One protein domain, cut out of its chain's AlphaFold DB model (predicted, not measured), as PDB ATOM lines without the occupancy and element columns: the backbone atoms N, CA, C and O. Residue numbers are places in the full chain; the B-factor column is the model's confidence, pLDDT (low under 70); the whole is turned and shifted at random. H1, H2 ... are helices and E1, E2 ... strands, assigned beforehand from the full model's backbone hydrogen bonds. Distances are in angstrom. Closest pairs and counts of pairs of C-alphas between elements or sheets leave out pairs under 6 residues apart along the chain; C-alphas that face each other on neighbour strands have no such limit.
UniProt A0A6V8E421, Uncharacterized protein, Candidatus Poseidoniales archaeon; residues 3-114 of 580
ATOM      1  N   ILE A   3     143.930 155.648 100.569       83.56
ATOM      2  CA  ILE A   3     142.997 154.931 101.449       83.56
ATOM      3  C   ILE A   3     142.564 153.602 100.821       83.56
ATOM      4  O   ILE A   3     142.733 152.564 101.443       83.56
ATOM      5  N   ALA A   4     142.087 153.611  99.571       82.12
ATOM      6  CA  ALA A   4     141.691 152.375  98.894       82.12
ATOM      7  C   ALA A   4     142.853 151.373  98.797       82.12
ATOM      8  O   ALA A   4     142.649 150.195  99.042       82.12
ATOM      9  N   ALA A   5     144.079 151.838  98.524       87.88
ATOM     10  CA  ALA A   5     145.257 150.970  98.488       87.88
ATOM     11  C   ALA A   5     145.586 150.360  99.864       87.88
ATOM     12  O   ALA A   5     145.976 149.199  99.932       87.88
ATOM     13  N   SER A   6     145.410 151.116 100.954       91.12
ATOM     14  CA  SER A   6     145.568 150.595 102.317       91.12
ATOM     15  C   SER A   6     144.532 149.517 102.639       91.12
ATOM     16  O   SER A   6     144.909 148.463 103.138       91.12
ATOM     17  N   PHE A   7     143.259 149.744 102.306       92.88
ATOM     18  CA  PHE A   7     142.202 148.742 102.485       92.88
ATOM     19  C   PHE A   7     142.452 147.498 101.631       92.88
ATOM     20  O   PHE A   7     142.389 146.394 102.154       92.88
ATOM     21  N   SER A   8     142.810 147.660 100.352       93.31
ATOM     22  CA  SER A   8     143.168 146.532  99.485       93.31
ATOM     23  C   SER A   8     144.315 145.707 100.059       93.31
ATOM     24  O   SER A   8     144.244 144.489 100.014       93.31
ATOM     25  N   GLY A   9     145.347 146.350 100.620       95.19
ATOM     26  CA  GLY A   9     146.466 145.644 101.247       95.19
ATOM     27  C   GLY A   9     146.055 144.846 102.487       95.19
ATOM     28  O   GLY A   9     146.535 143.735 102.672       95.19
ATOM     29  N   ILE A  10     145.140 145.383 103.304       94.50
ATOM     30  CA  ILE A  10     144.602 144.667 104.470       94.50
ATOM     31  C   ILE A  10     143.735 143.487 104.018       94.50
ATOM     32  O   ILE A  10     143.957 142.373 104.470       94.50
ATOM     33  N   VAL A  11     142.802 143.701 103.087       95.56
ATOM     34  CA  VAL A  11     141.939 142.630 102.554       95.56
ATOM     35  C   VAL A  11     142.769 141.535 101.881       95.56
ATOM     36  O   VAL A  11     142.506 140.357 102.089       95.56
ATOM     37  N   GLN A  12     143.811 141.903 101.130       95.75
ATOM     38  CA  GLN A  12     144.753 140.943 100.558       95.75
ATOM     39  C   GLN A  12     145.419 140.100 101.647       95.75
ATOM     40  O   GLN A  12     145.418 138.878 101.548       95.75
ATOM     41  N   GLN A  13     145.928 140.742 102.700       94.75
ATOM     42  CA  GLN A  13     146.535 140.040 103.827       94.75
ATOM     43  C   GLN A  13     145.540 139.104 104.525       94.75
ATOM     44  O   GLN A  13     145.923 138.012 104.923       94.75
ATOM     45  N   MET A  14     144.273 139.500 104.658       94.50
ATOM     46  CA  MET A  14     143.234 138.657 105.259       94.50
ATOM     47  C   MET A  14     143.014 137.370 104.454       94.50
ATOM     48  O   MET A  14     142.914 136.304 105.049       94.50
ATOM     49  N   VAL A  15     143.001 137.434 103.119       94.88
ATOM     50  CA  VAL A  15     142.902 136.226 102.278       94.88
ATOM     51  C   VAL A  15     144.192 135.396 102.342       94.88
ATOM     52  O   VAL A  15     144.138 134.185 102.529       94.88
ATOM     53  N   GLU A  16     145.362 136.034 102.256       93.75
ATOM     54  CA  GLU A  16     146.666 135.348 102.304       93.75
ATOM     55  C   GLU A  16     146.941 134.660 103.647       93.75
ATOM     56  O   GLU A  16     147.677 133.682 103.694       93.75
ATOM     57  N   GLN A  17     146.372 135.173 104.737       92.44
ATOM     58  CA  GLN A  17     146.494 134.604 106.081       92.44
ATOM     59  C   GLN A  17     145.317 133.692 106.458       92.44
ATOM     60  O   GLN A  17     145.207 133.321 107.623       92.44
ATOM     61  N   GLY A  18     144.414 133.390 105.520       92.12
ATOM     62  CA  GLY A  18     143.303 132.467 105.754       92.12
ATOM     63  C   GLY A  18     142.222 132.984 106.707       92.12
ATOM     64  O   GLY A  18     141.543 132.186 107.348       92.12
ATOM     65  N   TRP A  19     142.056 134.306 106.825       92.62
ATOM     66  CA  TRP A  19     140.938 134.907 107.564       92.62
ATOM     67  C   TRP A  19     139.631 134.863 106.777       92.62
ATOM     68  O   TRP A  19     138.573 134.800 107.388       92.62
ATOM     69  N   ILE A  20     139.715 134.928 105.445       93.56
ATOM     70  CA  ILE A  20     138.589 134.800 104.516       93.56
ATOM     71  C   ILE A  20     138.851 133.562 103.663       93.56
ATOM     72  O   ILE A  20     139.923 133.452 103.068       93.56
ATOM     73  N   LEU A  21     137.881 132.651 103.613       89.19
ATOM     74  CA  LEU A  21     138.046 131.293 103.090       89.19
ATOM     75  C   LEU A  21     136.967 130.948 102.061       89.19
ATOM     76  O   LEU A  21     135.859 131.489 102.114       89.19
ATOM     77  N   SER A  22     137.283 130.032 101.141       84.75
ATOM     78  CA  SER A  22     136.265 129.339 100.339       84.75
ATOM     79  C   SER A  22     135.541 128.273 101.179       84.75
ATOM     80  O   SER A  22     135.843 128.086 102.358       84.75
ATOM     81  N   SER A  23     134.566 127.582 100.588       81.75
ATOM     82  CA  SER A  23     133.873 126.462 101.248       81.75
ATOM     83  C   SER A  23     134.812 125.281 101.471       81.75
ATOM     84  O   SER A  23     135.557 124.911 100.562       81.75
ATOM     85  N   ASN A  24     134.682 124.637 102.632       79.56
ATOM     86  CA  ASN A  24     135.297 123.343 102.951       79.56
ATOM     87  C   ASN A  24     136.840 123.341 102.868       79.56
ATOM     88  O   ASN A  24     137.450 122.307 102.596       79.56
ATOM     89  N   GLU A  25     137.489 124.489 103.090       85.94
ATOM     90  CA  GLU A  25     138.950 124.556 103.211       85.94
ATOM     91  C   GLU A  25     139.419 124.037 104.577       85.94
ATOM     92  O   GLU A  25     138.808 124.323 105.610       85.94
ATOM     93  N   GLU A  26     140.532 123.296 104.599       87.06
ATOM     94  CA  GLU A  26     141.145 122.857 105.854       87.06
ATOM     95  C   GLU A  26     141.610 124.071 106.670       87.06
ATOM     96  O   GLU A  26     142.253 124.989 106.152       87.06
ATOM     97  N   THR A  27     141.296 124.068 107.966       91.12
ATOM     98  CA  THR A  27     141.721 125.119 108.893       91.12
ATOM     99  C   THR A  27     142.692 124.570 109.925       91.12
ATOM    100  O   THR A  27     142.620 123.414 110.343       91.12
ATOM    101  N   THR A  28     143.624 125.419 110.340       91.75
ATOM    102  CA  THR A  28     144.612 125.126 111.373       91.75
ATOM    103  C   THR A  28     144.443 126.086 112.539       91.75
ATOM    104  O   THR A  28     144.225 127.284 112.351       91.75
ATOM    105  N   GLU A  29     144.523 125.560 113.759       90.88
ATOM    106  CA  GLU A  29     144.438 126.380 114.964       90.88
ATOM    107  C   GLU A  29     145.732 127.167 115.179       90.88
ATOM    108  O   GLU A  29     146.828 126.610 115.300       90.88
ATOM    109  N   HIS A  30     145.594 128.481 115.300       90.56
ATOM    110  CA  HIS A  30     146.668 129.396 115.640       90.56
ATOM    111  C   HIS A  30     146.424 130.032 117.001       90.56
ATOM    112  O   HIS A  30     145.316 130.463 117.316       90.56
ATOM    113  N   ASN A  31     147.478 130.160 117.809       89.94
ATOM    114  CA  ASN A  31     147.388 130.911 119.053       89.94
ATOM    115  C   ASN A  31     147.453 132.416 118.764       89.94
ATOM    116  O   ASN A  31     148.404 132.902 118.142       89.94
ATOM    117  N   LEU A  32     146.491 133.182 119.277       88.06
ATOM    118  CA  LEU A  32     146.484 134.638 119.151       88.06
ATOM    119  C   LEU A  32     147.735 135.285 119.750       88.06
ATOM    120  O   LEU A  32     148.099 136.377 119.318       88.06
ATOM    121  N   SER A  33     148.427 134.642 120.700       87.38
ATOM    122  CA  SER A  33     149.710 135.133 121.222       87.38
ATOM    123  C   SER A  33     150.785 135.304 120.153       87.38
ATOM    124  O   SER A  33     151.664 136.148 120.321       87.38
ATOM    125  N   ASP A  34     150.711 134.519 119.079       86.81
ATOM    126  CA  ASP A  34     151.731 134.474 118.031       86.81
ATOM    127  C   ASP A  34     151.462 135.510 116.932       86.81
ATOM    128  O   ASP A  34     152.391 135.975 116.271       86.81
ATOM    129  N   ILE A  35     150.196 135.903 116.768       86.38
ATOM    130  CA  ILE A  35     149.735 136.811 115.710       86.38
ATOM    131  C   ILE A  35     149.536 138.231 116.248       86.38
ATOM    132  O   ILE A  35     149.810 139.215 115.552       86.38
ATOM    133  N   LYS A  36     149.058 138.376 117.490       86.12
ATOM    134  CA  LYS A  36     148.699 139.691 118.019       86.12
ATOM    135  C   LYS A  36     149.940 140.545 118.294       86.12
ATOM    136  O   LYS A  36     150.959 140.058 118.789       86.12
ATOM    137  N   PRO A  37     149.862 141.860 118.048       87.69
ATOM    138  CA  PRO A  37     150.954 142.753 118.383       87.69
ATOM    139  C   PRO A  37     151.118 142.871 119.903       87.69
ATOM    140  O   PRO A  37     150.160 142.765 120.664       87.69
ATOM    141  N   SER A  38     152.333 143.189 120.355       86.88
ATOM    142  CA  SER A  38     152.690 143.260 121.784       86.88
ATOM    143  C   SER A  38     151.906 144.289 122.609       86.88
ATOM    144  O   SER A  38     151.946 144.249 123.837       86.88
ATOM    145  N   TRP A  39     151.221 145.224 121.950       87.38
ATOM    146  CA  TRP A  39     150.369 146.235 122.574       87.38
ATOM    147  C   TRP A  39     148.885 145.836 122.633       87.38
ATOM    148  O   TRP A  39     148.097 146.592 123.198       87.38
ATOM    149  N   SER A  40     148.495 144.691 122.059       87.50
ATOM    150  CA  SER A  40     147.110 144.213 122.057       87.50
ATOM    151  C   SER A  40     146.683 143.704 123.435       87.50
ATOM    152  O   SER A  40     147.428 142.986 124.104       87.50
ATOM    153  N   SER A  41     145.464 144.063 123.844       85.88
ATOM    154  CA  SER A  41     144.816 143.601 125.076       85.88
ATOM    155  C   SER A  41     143.972 142.340 124.897       85.88
ATOM    156  O   SER A  41     143.355 141.907 125.868       85.88
ATOM    157  N   LEU A  42     143.937 141.763 123.690       85.06
ATOM    158  CA  LEU A  42     143.180 140.542 123.410       85.06
ATOM    159  C   LEU A  42     143.642 139.393 124.323       85.06
ATOM    160  O   LEU A  42     144.820 139.362 124.706       85.06
ATOM    161  N   PRO A  43     142.767 138.436 124.667       85.12
ATOM    162  CA  PRO A  43     143.157 137.243 125.413       85.12
ATOM    163  C   PRO A  43     144.121 136.346 124.602       85.12
ATOM    164  O   PRO A  43     144.450 136.626 123.446       85.12
ATOM    165  N   ASN A  44     144.698 135.328 125.246       84.44
ATOM    166  CA  ASN A  44     145.575 134.342 124.596       84.44
ATOM    167  C   ASN A  44     144.751 133.097 124.235       84.44
ATOM    168  O   ASN A  44     144.992 132.031 124.797       84.44
ATOM    169  N   GLU A  45     143.770 133.267 123.353       89.62
ATOM    170  CA  GLU A  45     142.925 132.172 122.858       89.62
ATOM    171  C   GLU A  45     143.400 131.679 121.485       89.62
ATOM    172  O   GLU A  45     144.326 132.244 120.890       89.62
ATOM    173  N   THR A  46     142.785 130.609 120.991       90.00
ATOM    174  CA  THR A  46     143.027 130.057 119.657       90.00
ATOM    175  C   THR A  46     142.027 130.592 118.634       90.00
ATOM    176  O   THR A  46     140.927 131.024 118.974       90.00
ATOM    177  N   ILE A  47     142.439 130.596 117.367       91.56
ATOM    178  CA  ILE A  47     141.598 130.916 116.215       91.56
ATOM    179  C   ILE A  47     141.956 129.986 115.057       91.56
ATOM    180  O   ILE A  47     143.137 129.726 114.820       91.56
ATOM    181  N   SER A  48     140.957 129.487 114.340       91.94
ATOM    182  CA  SER A  48     141.144 128.600 113.193       91.94
ATOM    183  C   SER A  48     141.242 129.422 111.908       91.94
ATOM    184  O   SER A  48     140.312 130.150 111.555       91.94
ATOM    185  N   LEU A  49     142.375 129.317 111.212       92.56
ATOM    186  CA  LEU A  49     142.649 130.002 109.942       92.56
ATOM    187  C   LEU A  49     142.965 128.969 108.859       92.56
ATOM    188  O   LEU A  49     143.572 127.939 109.153       92.56
ATOM    189  N   GLY A  50     142.565 129.234 107.617       91.44
ATOM    190  CA  GLY A  50     142.948 128.378 106.486       91.44
ATOM    191  C   GLY A  50     144.376 128.630 106.005       91.44
ATOM    192  O   GLY A  50     145.063 129.533 106.482       91.44
ATOM    193  N   GLU A  51     144.823 127.855 105.015       90.31
ATOM    194  CA  GLU A  51     146.173 128.003 104.439       90.31
ATOM    195  C   GLU A  51     146.391 129.364 103.756       90.31
ATOM    196  O   GLU A  51     147.519 129.861 103.698       90.31
ATOM    197  N   GLY A  52     145.306 129.969 103.263       90.88
ATOM    198  CA  GLY A  52     145.326 131.230 102.533       90.88
ATOM    199  C   GLY A  52     145.913 131.109 101.125       90.88
ATOM    200  O   GLY A  52     146.525 130.117 100.732       90.88
ATOM    201  N   PHE A  53     145.690 132.135 100.307       92.00
ATOM    202  CA  PHE A  53     146.253 132.220  98.959       92.00
ATOM    203  C   PHE A  53     146.379 133.674  98.514       92.00
ATOM    204  O   PHE A  53     145.778 134.568  99.102       92.00
ATOM    205  N   THR A  54     147.146 133.920  97.451       92.06
ATOM    206  CA  THR A  54     147.251 135.257  96.858       92.06
ATOM    207  C   THR A  54     145.997 135.549  96.027       92.06
ATOM    208  O   THR A  54     145.846 134.953  94.955       92.06
ATOM    209  N   PRO A  55     145.103 136.461  96.454       94.31
ATOM    210  CA  PRO A  55     143.875 136.741  95.722       94.31
ATOM    211  C   PRO A  55     144.163 137.464  94.406       94.31
ATOM    212  O   PRO A  55     145.053 138.320  94.313       94.31
ATOM    213  N   SER A  56     143.355 137.196  93.385       93.94
ATOM    214  CA  SER A  56     143.378 137.985  92.164       93.94
ATOM    215  C   SER A  56     142.881 139.408  92.418       93.94
ATOM    216  O   SER A  56     142.112 139.696  93.338       93.94
ATOM    217  N   GLY A  57     143.267 140.333  91.537       93.50
ATOM    218  CA  GLY A  57     142.748 141.702  91.590       93.50
ATOM    219  C   GLY A  57     141.220 141.777  91.455       93.50
ATOM    220  O   GLY A  57     140.623 142.767  91.873       93.50
ATOM    221  N   LEU A  58     140.585 140.742  90.894       95.12
ATOM    222  CA  LEU A  58     139.133 140.643  90.771       95.12
ATOM    223  C   LEU A  58     138.498 140.256  92.101       95.12
ATOM    224  O   LEU A  58     137.535 140.903  92.502       95.12
ATOM    225  N   LEU A  59     139.065 139.272  92.806       96.50
ATOM    226  CA  LEU A  59     138.582 138.888  94.130       96.50
ATOM    227  C   LEU A  59     138.725 140.051  95.113       96.50
ATOM    228  O   LEU A  59     137.772 140.390  95.810       96.50
ATOM    229  N   LEU A  60     139.869 140.743  95.086       95.81
ATOM    230  CA  LEU A  60     140.061 141.970  95.862       95.81
ATOM    231  C   LEU A  60     139.002 143.023  95.532       95.81
ATOM    232  O   LEU A  60     138.495 143.680  96.435       95.81
ATOM    233  N   LYS A  61     138.641 143.189  94.254       94.69
ATOM    234  CA  LYS A  61     137.592 144.132  93.847       94.69
ATOM    235  C   LYS A  61     136.226 143.723  94.408       94.69
ATOM    236  O   LYS A  61     135.542 144.588  94.942       94.69
ATOM    237  N   SER A  62     135.858 142.443  94.337       96.56
ATOM    238  CA  SER A  62     134.590 141.935  94.884       96.56
ATOM    239  C   SER A  62     134.517 142.083  96.408       96.56
ATOM    240  O   SER A  62     133.534 142.612  96.919       96.56
ATOM    241  N   LEU A  63     135.584 141.728  97.130       96.50
ATOM    242  CA  LEU A  63     135.666 141.896  98.586       96.50
ATOM    243  C   LEU A  63     135.650 143.367  99.013       96.50
ATOM    244  O   LEU A  63     135.023 143.709 100.008       96.50
ATOM    245  N   LEU A  64     136.302 144.262  98.266       94.88
ATOM    246  CA  LEU A  64     136.247 145.697  98.559       94.88
ATOM    247  C   LEU A  64     134.849 146.282  98.368       94.88
ATOM    248  O   LEU A  64     134.518 147.225  99.074       94.88
ATOM    249  N   VAL A  65     134.060 145.762  97.424       93.56
ATOM    250  CA  VAL A  65     132.655 146.161  97.263       93.56
ATOM    251  C   VAL A  65     131.819 145.635  98.428       93.56
ATOM    252  O   VAL A  65     131.077 146.413  98.998       93.56
ATOM    253  N   LEU A  66     131.997 144.384  98.863       94.19
ATOM    254  CA  LEU A  66     131.345 143.893 100.090       94.19
ATOM    255  C   LEU A  66     131.753 144.680 101.344       94.19
ATOM    256  O   LEU A  66     130.992 144.792 102.301       94.19
ATOM    257  N   ALA A  67     132.965 145.233 101.345       94.00
ATOM    258  CA  ALA A  67     133.464 146.090 102.408       94.00
ATOM    259  C   ALA A  67     132.941 147.532 102.324       94.00
ATOM    260  O   ALA A  67     133.482 148.390 103.019       94.00
ATOM    261  N   THR A  68     131.981 147.872 101.454       91.62
ATOM    262  CA  THR A  68     131.430 149.230 101.422       91.62
ATOM    263  C   THR A  68     130.212 149.382 102.319       91.62
ATOM    264  O   THR A  68     129.352 148.518 102.448       91.62
ATOM    265  N   GLN A  69     130.128 150.551 102.934       88.50
ATOM    266  CA  GLN A  69     128.934 151.067 103.561       88.50
ATOM    267  C   GLN A  69     128.275 152.088 102.631       88.50
ATOM    268  O   GLN A  69     128.925 152.998 102.100       88.50
ATOM    269  N   ASP A  70     126.964 151.951 102.484       85.25
ATOM    270  CA  ASP A  70     126.125 152.862 101.719       85.25
ATOM    271  C   ASP A  70     126.118 154.277 102.331       85.25
ATOM    272  O   ASP A  70     126.042 154.467 103.550       85.25
ATOM    273  N   ILE A  71     126.193 155.302 101.475       81.00
ATOM    274  CA  ILE A  71     126.219 156.712 101.896       81.00
ATOM    275  C   ILE A  71     124.779 157.211 102.018       81.00
ATOM    276  O   ILE A  71     124.206 157.743 101.069       81.00
ATOM    277  N   VAL A  72     124.177 157.024 103.189       73.81
ATOM    278  CA  VAL A  72     122.802 157.468 103.455       73.81
ATOM    279  C   VAL A  72     122.796 158.961 103.808       73.81
ATOM    280  O   VAL A  72     123.291 159.360 104.863       73.81
ATOM    281  N   GLU A  73     122.202 159.802 102.955       60.56
ATOM    282  CA  GLU A  73     121.882 161.199 103.285       60.56
ATOM    283  C   GLU A  73     120.372 161.347 103.558       60.56
ATOM    284  O   GLU A  73     119.540 161.055 102.707       60.56
ATOM    285  N   ASN A  74     120.007 161.864 104.740       58.06
ATOM    286  CA  ASN A  74     118.640 162.294 105.091       58.06
ATOM    287  C   ASN A  74     117.529 161.225 104.970       58.06
ATOM    288  O   ASN A  74     116.480 161.510 104.394       58.06
ATOM    289  N   GLU A  75     117.734 160.023 105.524       59.16
ATOM    290  CA  GLU A  75     116.729 158.932 105.539       59.16
ATOM    291  C   GLU A  75     116.279 158.463 104.136       59.16
ATOM    292  O   GLU A  75     115.275 157.766 104.001       59.16
ATOM    293  N   GLN A  76     117.008 158.838 103.080       63.75
ATOM    294  CA  GLN A  76     116.797 158.324 101.731       63.75
ATOM    295  C   GLN A  76     117.689 157.112 101.490       63.75
ATOM    296  O   GLN A  76     118.859 157.104 101.866       63.75
ATOM    297  N   TYR A  77     117.129 156.105 100.830       66.94
ATOM    298  CA  TYR A  77     117.867 154.930 100.399       66.94
ATOM    299  C   TYR A  77     119.024 155.296  99.463       66.94
ATOM    300  O   TYR A  77     118.951 156.256  98.687       66.94
ATOM    301  N   PHE A  78     120.115 154.538  99.556       69.38
ATOM    302  CA  PHE A  78     121.321 154.801  98.789       69.38
ATOM    303  C   PHE A  78     121.159 154.328  97.344       69.38
ATOM    304  O   PHE A  78     121.027 153.141  97.063       69.38
ATOM    305  N   LEU A  79     121.222 155.279  96.411       70.38
ATOM    306  CA  LEU A  79     121.259 154.994  94.983       70.38
ATOM    307  C   LEU A  79     122.673 155.204  94.454       70.38
ATOM    308  O   LEU A  79     123.177 156.332  94.394       70.38
ATOM    309  N   ARG A  80     123.282 154.101  94.015       79.94
ATOM    310  CA  ARG A  80     124.593 154.083  93.365       79.94
ATOM    311  C   ARG A  80     124.651 155.089  92.216       79.94
ATOM    312  O   ARG A  80     123.811 155.094  91.317       79.94
ATOM    313  N   ASN A  81     125.697 155.906  92.209       81.31
ATOM    314  CA  ASN A  81     125.986 156.849  91.131       81.31
ATOM    315  C   ASN A  81     127.503 156.978  90.910       81.31
ATOM    316  O   ASN A  81     128.303 156.405  91.645       81.31
ATOM    317  N   ASN A  82     127.911 157.738  89.891       83.50
ATOM    318  CA  ASN A  82     129.330 157.890  89.548       83.50
ATOM    319  C   ASN A  82     130.164 158.595  90.633       83.50
ATOM    320  O   ASN A  82     131.382 158.430  90.639       83.50
ATOM    321  N   ASP A  83     129.536 159.370  91.519       83.06
ATOM    322  CA  ASP A  83     130.231 160.136  92.559       83.06
ATOM    323  C   ASP A  83     130.460 159.296  93.825       83.06
ATOM    324  O   ASP A  83     131.534 159.340  94.422       83.06
ATOM    325  N   SER A  84     129.458 158.508  94.216       82.81
ATOM    326  CA  SER A  84     129.493 157.613  95.381       82.81
ATOM    327  C   SER A  84     130.127 156.254  95.082       82.81
ATOM    328  O   SER A  84     130.650 155.603  95.986       82.81
ATOM    329  N   GLY A  85     130.103 155.819  93.819       87.31
ATOM    330  CA  GLY A  85     130.531 154.480  93.442       87.31
ATOM    331  C   GLY A  85     129.749 153.420  94.218       87.31
ATOM    332  O   GLY A  85     128.527 153.467  94.285       87.31
ATOM    333  N   TRP A  86     130.466 152.460  94.798       87.62
ATOM    334  CA  TRP A  86     129.880 151.406  95.631       87.62
ATOM    335  C   TRP A  86     129.651 151.820  97.092       87.62
ATOM    336  O   TRP A  86     129.069 151.052  97.844       87.62
ATOM    337  N   GLY A  87     130.080 153.019  97.501       89.12
ATOM    338  CA  GLY A  87     129.995 153.491  98.883       89.12
ATOM    339  C   GLY A  87     131.366 153.763  99.507       89.12
ATOM    340  O   GLY A  87     132.382 153.891  98.814       89.12
ATOM    341  N   VAL A  88     131.395 153.889 100.833       90.00
ATOM    342  CA  VAL A  88     132.607 154.168 101.621       90.00
ATOM    343  C   VAL A  88     133.149 152.872 102.204       90.00
ATOM    344  O   VAL A  88     132.398 152.106 102.780       90.00
ATOM    345  N   LEU A  89     134.454 152.635 102.083       92.06
ATOM    346  CA  LEU A  89     135.086 151.429 102.618       92.06
ATOM    347  C   LEU A  89     135.052 151.389 104.155       92.06
ATOM    348  O   LEU A  89     135.475 152.343 104.812       92.06
ATOM    349  N   ASP A  90     134.627 150.252 104.691       92.38
ATOM    350  CA  ASP A  90     134.515 149.923 106.106       92.38
ATOM    351  C   ASP A  90     134.754 148.412 106.309       92.38
ATOM    352  O   ASP A  90     133.961 147.571 105.890       92.38
ATOM    353  N   LEU A  91     135.862 148.048 106.967       90.94
ATOM    354  CA  LEU A  91     136.219 146.641 107.191       90.94
ATOM    355  C   LEU A  91     135.247 145.917 108.129       90.94
ATOM    356  O   LEU A  91     135.151 144.695 108.042       90.94
ATOM    357  N   SER A  92     134.505 146.647 108.970       91.12
ATOM    358  CA  SER A  92     133.480 146.043 109.831       91.12
ATOM    359  C   SER A  92     132.329 145.428 109.027       91.12
ATOM    360  O   SER A  92     131.590 144.583 109.521       91.12
ATOM    361  N   LYS A  93     132.191 145.803 107.745       91.19
ATOM    362  CA  LYS A  93     131.243 145.171 106.822       91.19
ATOM    363  C   LYS A  93     131.691 143.798 106.340       91.19
ATOM    364  O   LYS A  93     130.823 143.016 105.967       91.19
ATOM    365  N   LEU A  94     132.985 143.483 106.387       90.75
ATOM    366  CA  LEU A  94     133.486 142.137 106.094       90.75
ATOM    367  C   LEU A  94     133.526 141.261 107.346       90.75
ATOM    368  O   LEU A  94     133.058 140.133 107.302       90.75
ATOM    369  N   ILE A  95     134.079 141.771 108.447       90.31
ATOM    370  CA  ILE A  95     134.199 141.023 109.703       90.31
ATOM    371  C   ILE A  95     133.587 141.841 110.825       90.31
ATOM    372  O   ILE A  95     134.002 142.978 111.054       90.31
ATOM    373  N   ASP A  96     132.653 141.238 111.556       89.50
ATOM    374  CA  ASP A  96     132.207 141.797 112.824       89.50
ATOM    375  C   ASP A  96     133.256 141.497 113.902       89.50
ATOM    376  O   ASP A  96     133.354 140.396 114.440       89.50
ATOM    377  N   PHE A  97     134.118 142.480 114.158       88.81
ATOM    378  CA  PHE A  97     135.196 142.334 115.130       88.81
ATOM    379  C   PHE A  97     134.691 142.306 116.578       88.81
ATOM    380  O   PHE A  97     135.403 141.776 117.430       88.81
ATOM    381  N   GLU A  98     133.512 142.869 116.868       89.94
ATOM    382  CA  GLU A  98     132.939 142.854 118.219       89.94
ATOM    383  C   GLU A  98     132.412 141.455 118.544       89.94
ATOM    384  O   GLU A  98     132.749 140.902 119.595       89.94
ATOM    385  N   ASP A  99     131.676 140.854 117.608       88.50
ATOM    386  CA  ASP A  99     131.195 139.478 117.735       88.50
ATOM    387  C   ASP A  99     132.360 138.478 117.742       88.50
ATOM    388  O   ASP A  99     132.406 137.585 118.589       88.50
ATOM    389  N   LEU A 100     133.365 138.666 116.877       89.31
ATOM    390  CA  LEU A 100     134.553 137.807 116.859       89.31
ATOM    391  C   LEU A 100     135.320 137.852 118.187       89.31
ATOM    392  O   LEU A 100     135.766 136.810 118.663       89.31
ATOM    393  N   GLU A 101     135.487 139.036 118.790       88.75
ATOM    394  CA  GLU A 101     136.137 139.172 120.101       88.75
ATOM    395  C   GLU A 101     135.311 138.502 121.210       88.75
ATOM    396  O   GLU A 101     135.885 137.896 122.120       88.75
ATOM    397  N   ALA A 102     133.980 138.572 121.126       89.06
ATOM    398  CA  ALA A 102     133.074 137.940 122.081       89.06
ATOM    399  C   ALA A 102     133.085 136.402 122.004       89.06
ATOM    400  O   ALA A 102     132.950 135.757 123.046       89.06
ATOM    401  N   SER A 103     133.285 135.830 120.814       89.19
ATOM    402  CA  SER A 103     133.349 134.378 120.581       89.19
ATOM    403  C   SER A 103     134.733 133.757 120.815       89.19
ATOM    404  O   SER A 103     134.892 132.542 120.697       89.19
ATOM    405  N   LEU A 104     135.756 134.549 121.166       87.94
ATOM    406  CA  LEU A 104     137.094 134.024 121.466       87.94
ATOM    407  C   LEU A 104     137.055 132.978 122.592       87.94
ATOM    408  O   LEU A 104     136.579 133.248 123.695       87.94
ATOM    409  N   GLY A 105     137.634 131.803 122.324       81.19
ATOM    410  CA  GLY A 105     137.656 130.659 123.244       81.19
ATOM    411  C   GLY A 105     136.657 129.548 122.897       81.19
ATOM    412  O   GLY A 105     136.646 128.520 123.574       81.19
ATOM    413  N   GLU A 106     135.838 129.727 121.858       86.25
ATOM    414  CA  GLU A 106     135.044 128.651 121.254       86.25
ATOM    415  C   GLU A 106     135.923 127.680 120.440       86.25
ATOM    416  O   GLU A 106     136.938 128.069 119.855       86.25
ATOM    417  N   GLU A 107     135.535 126.400 120.396       81.25
ATOM    418  CA  GLU A 107     136.214 125.395 119.567       81.25
ATOM    419  C   GLU A 107     135.950 125.668 118.076       81.25
ATOM    420  O   GLU A 107     134.819 125.950 117.684       81.25
ATOM    421  N   ASN A 108     136.985 125.563 117.233       80.00
ATOM    422  CA  ASN A 108     136.915 125.797 115.782       80.00
ATOM    423  C   ASN A 108     136.394 127.184 115.353       80.00
ATOM    424  O   ASN A 108     135.799 127.330 114.282       80.00
ATOM    425  N   LEU A 109     136.640 128.225 116.154       87.38
ATOM    426  CA  LEU A 109     136.277 129.596 115.800       87.38
ATOM    427  C   LEU A 109     137.011 130.056 114.531       87.38
ATOM    428  O   LEU A 109     138.231 130.226 114.544       87.38
ATOM    429  N   THR A 110     136.267 130.328 113.456       88.06
ATOM    430  CA  THR A 110     136.812 130.949 112.234       88.06
ATOM    431  C   THR A 110     136.370 132.413 112.121       88.06
ATOM    432  O   THR A 110     135.234 132.722 112.483       88.06
ATOM    433  N   PRO A 111     137.218 133.333 111.610       86.88
ATOM    434  CA  PRO A 111     136.892 134.764 111.556       86.88
ATOM    435  C   PRO A 111     135.680 135.123 110.690       86.88
ATOM    436  O   PRO A 111     135.006 136.112 110.968       86.88
ATOM    437  N   THR A 112     135.421 134.362 109.620       86.19
ATOM    438  CA  THR A 112     134.327 134.632 108.674       86.19
ATOM    439  C   THR A 112     133.518 133.376 108.384       86.19
ATOM    440  O   THR A 112     133.829 132.625 107.459       86.19
ATOM    441  N   THR A 113     132.457 133.149 109.150       83.62
ATOM    442  CA  THR A 113     131.534 132.020 108.943       83.62
ATOM    443  C   THR A 113     130.450 132.319 107.905       83.62
ATOM    444  O   THR A 113     129.889 131.391 107.324       83.62
ATOM    445  N   ASN A 114     130.181 133.605 107.645       91.56
ATOM    446  CA  ASN A 114     129.096 134.067 106.780       91.56
ATOM    447  C   ASN A 114     129.533 134.566 105.389       91.56
ATOM    448  O   ASN A 114     128.720 135.131 104.650       91.56
TER     449      ASN A 114
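AT A GLANCE: This is residues 3 to 114 of the 580 residues of an uncharacterized protein of Candidatus Poseidoniales archaeon (UniProt A0A6V8E421). Little of this domain is regular structure: a two-stranded antiparallel ribbon, E1 - E2, lies toward one end, helices H1 and H3 cross, and loop residues 67 to 96 reach the other end. The 112 printed residues include H1 E1 H2 E2 H3 H4 in chain order, class mixed, under half in named elements. It is only just loose, close to compact, radius of gyration of the C-alphas 16.0 A, spanning 43 by 30 by 27 A.

IN THESE COORDINATES: E1 is residues 27 to 31, 13.0 A; E2, 46 to 50, 13.3 A. H1, 3 to 16, 19.9 A, begins at C-alpha (142.997, 154.931, 101.449). H2 is 32 to 35; H3, 57 to 66, 14.4 A; H4, 97 to 102, ends at C-alpha (133.074, 137.940, 122.081).

HOW THE PARTS SIT: Between E1 and E2, N 28 and O 49 are within hydrogen-bond range, 2.8 A. H1 touches H3 with residues 7 to 12 alone, about perpendicular at 73 degrees; closest C-alphas, Ser 8 and Leu 60, 6.6 A. H2 and H4 touch no helix. Every O i to N i+4 pair is within range in H1, H3 and H4; H2 is too short for one.

THE WHOLE: The printed part has no cut. H3 to H4 is a long link. Residues 73 to 78 have pLDDT under 70.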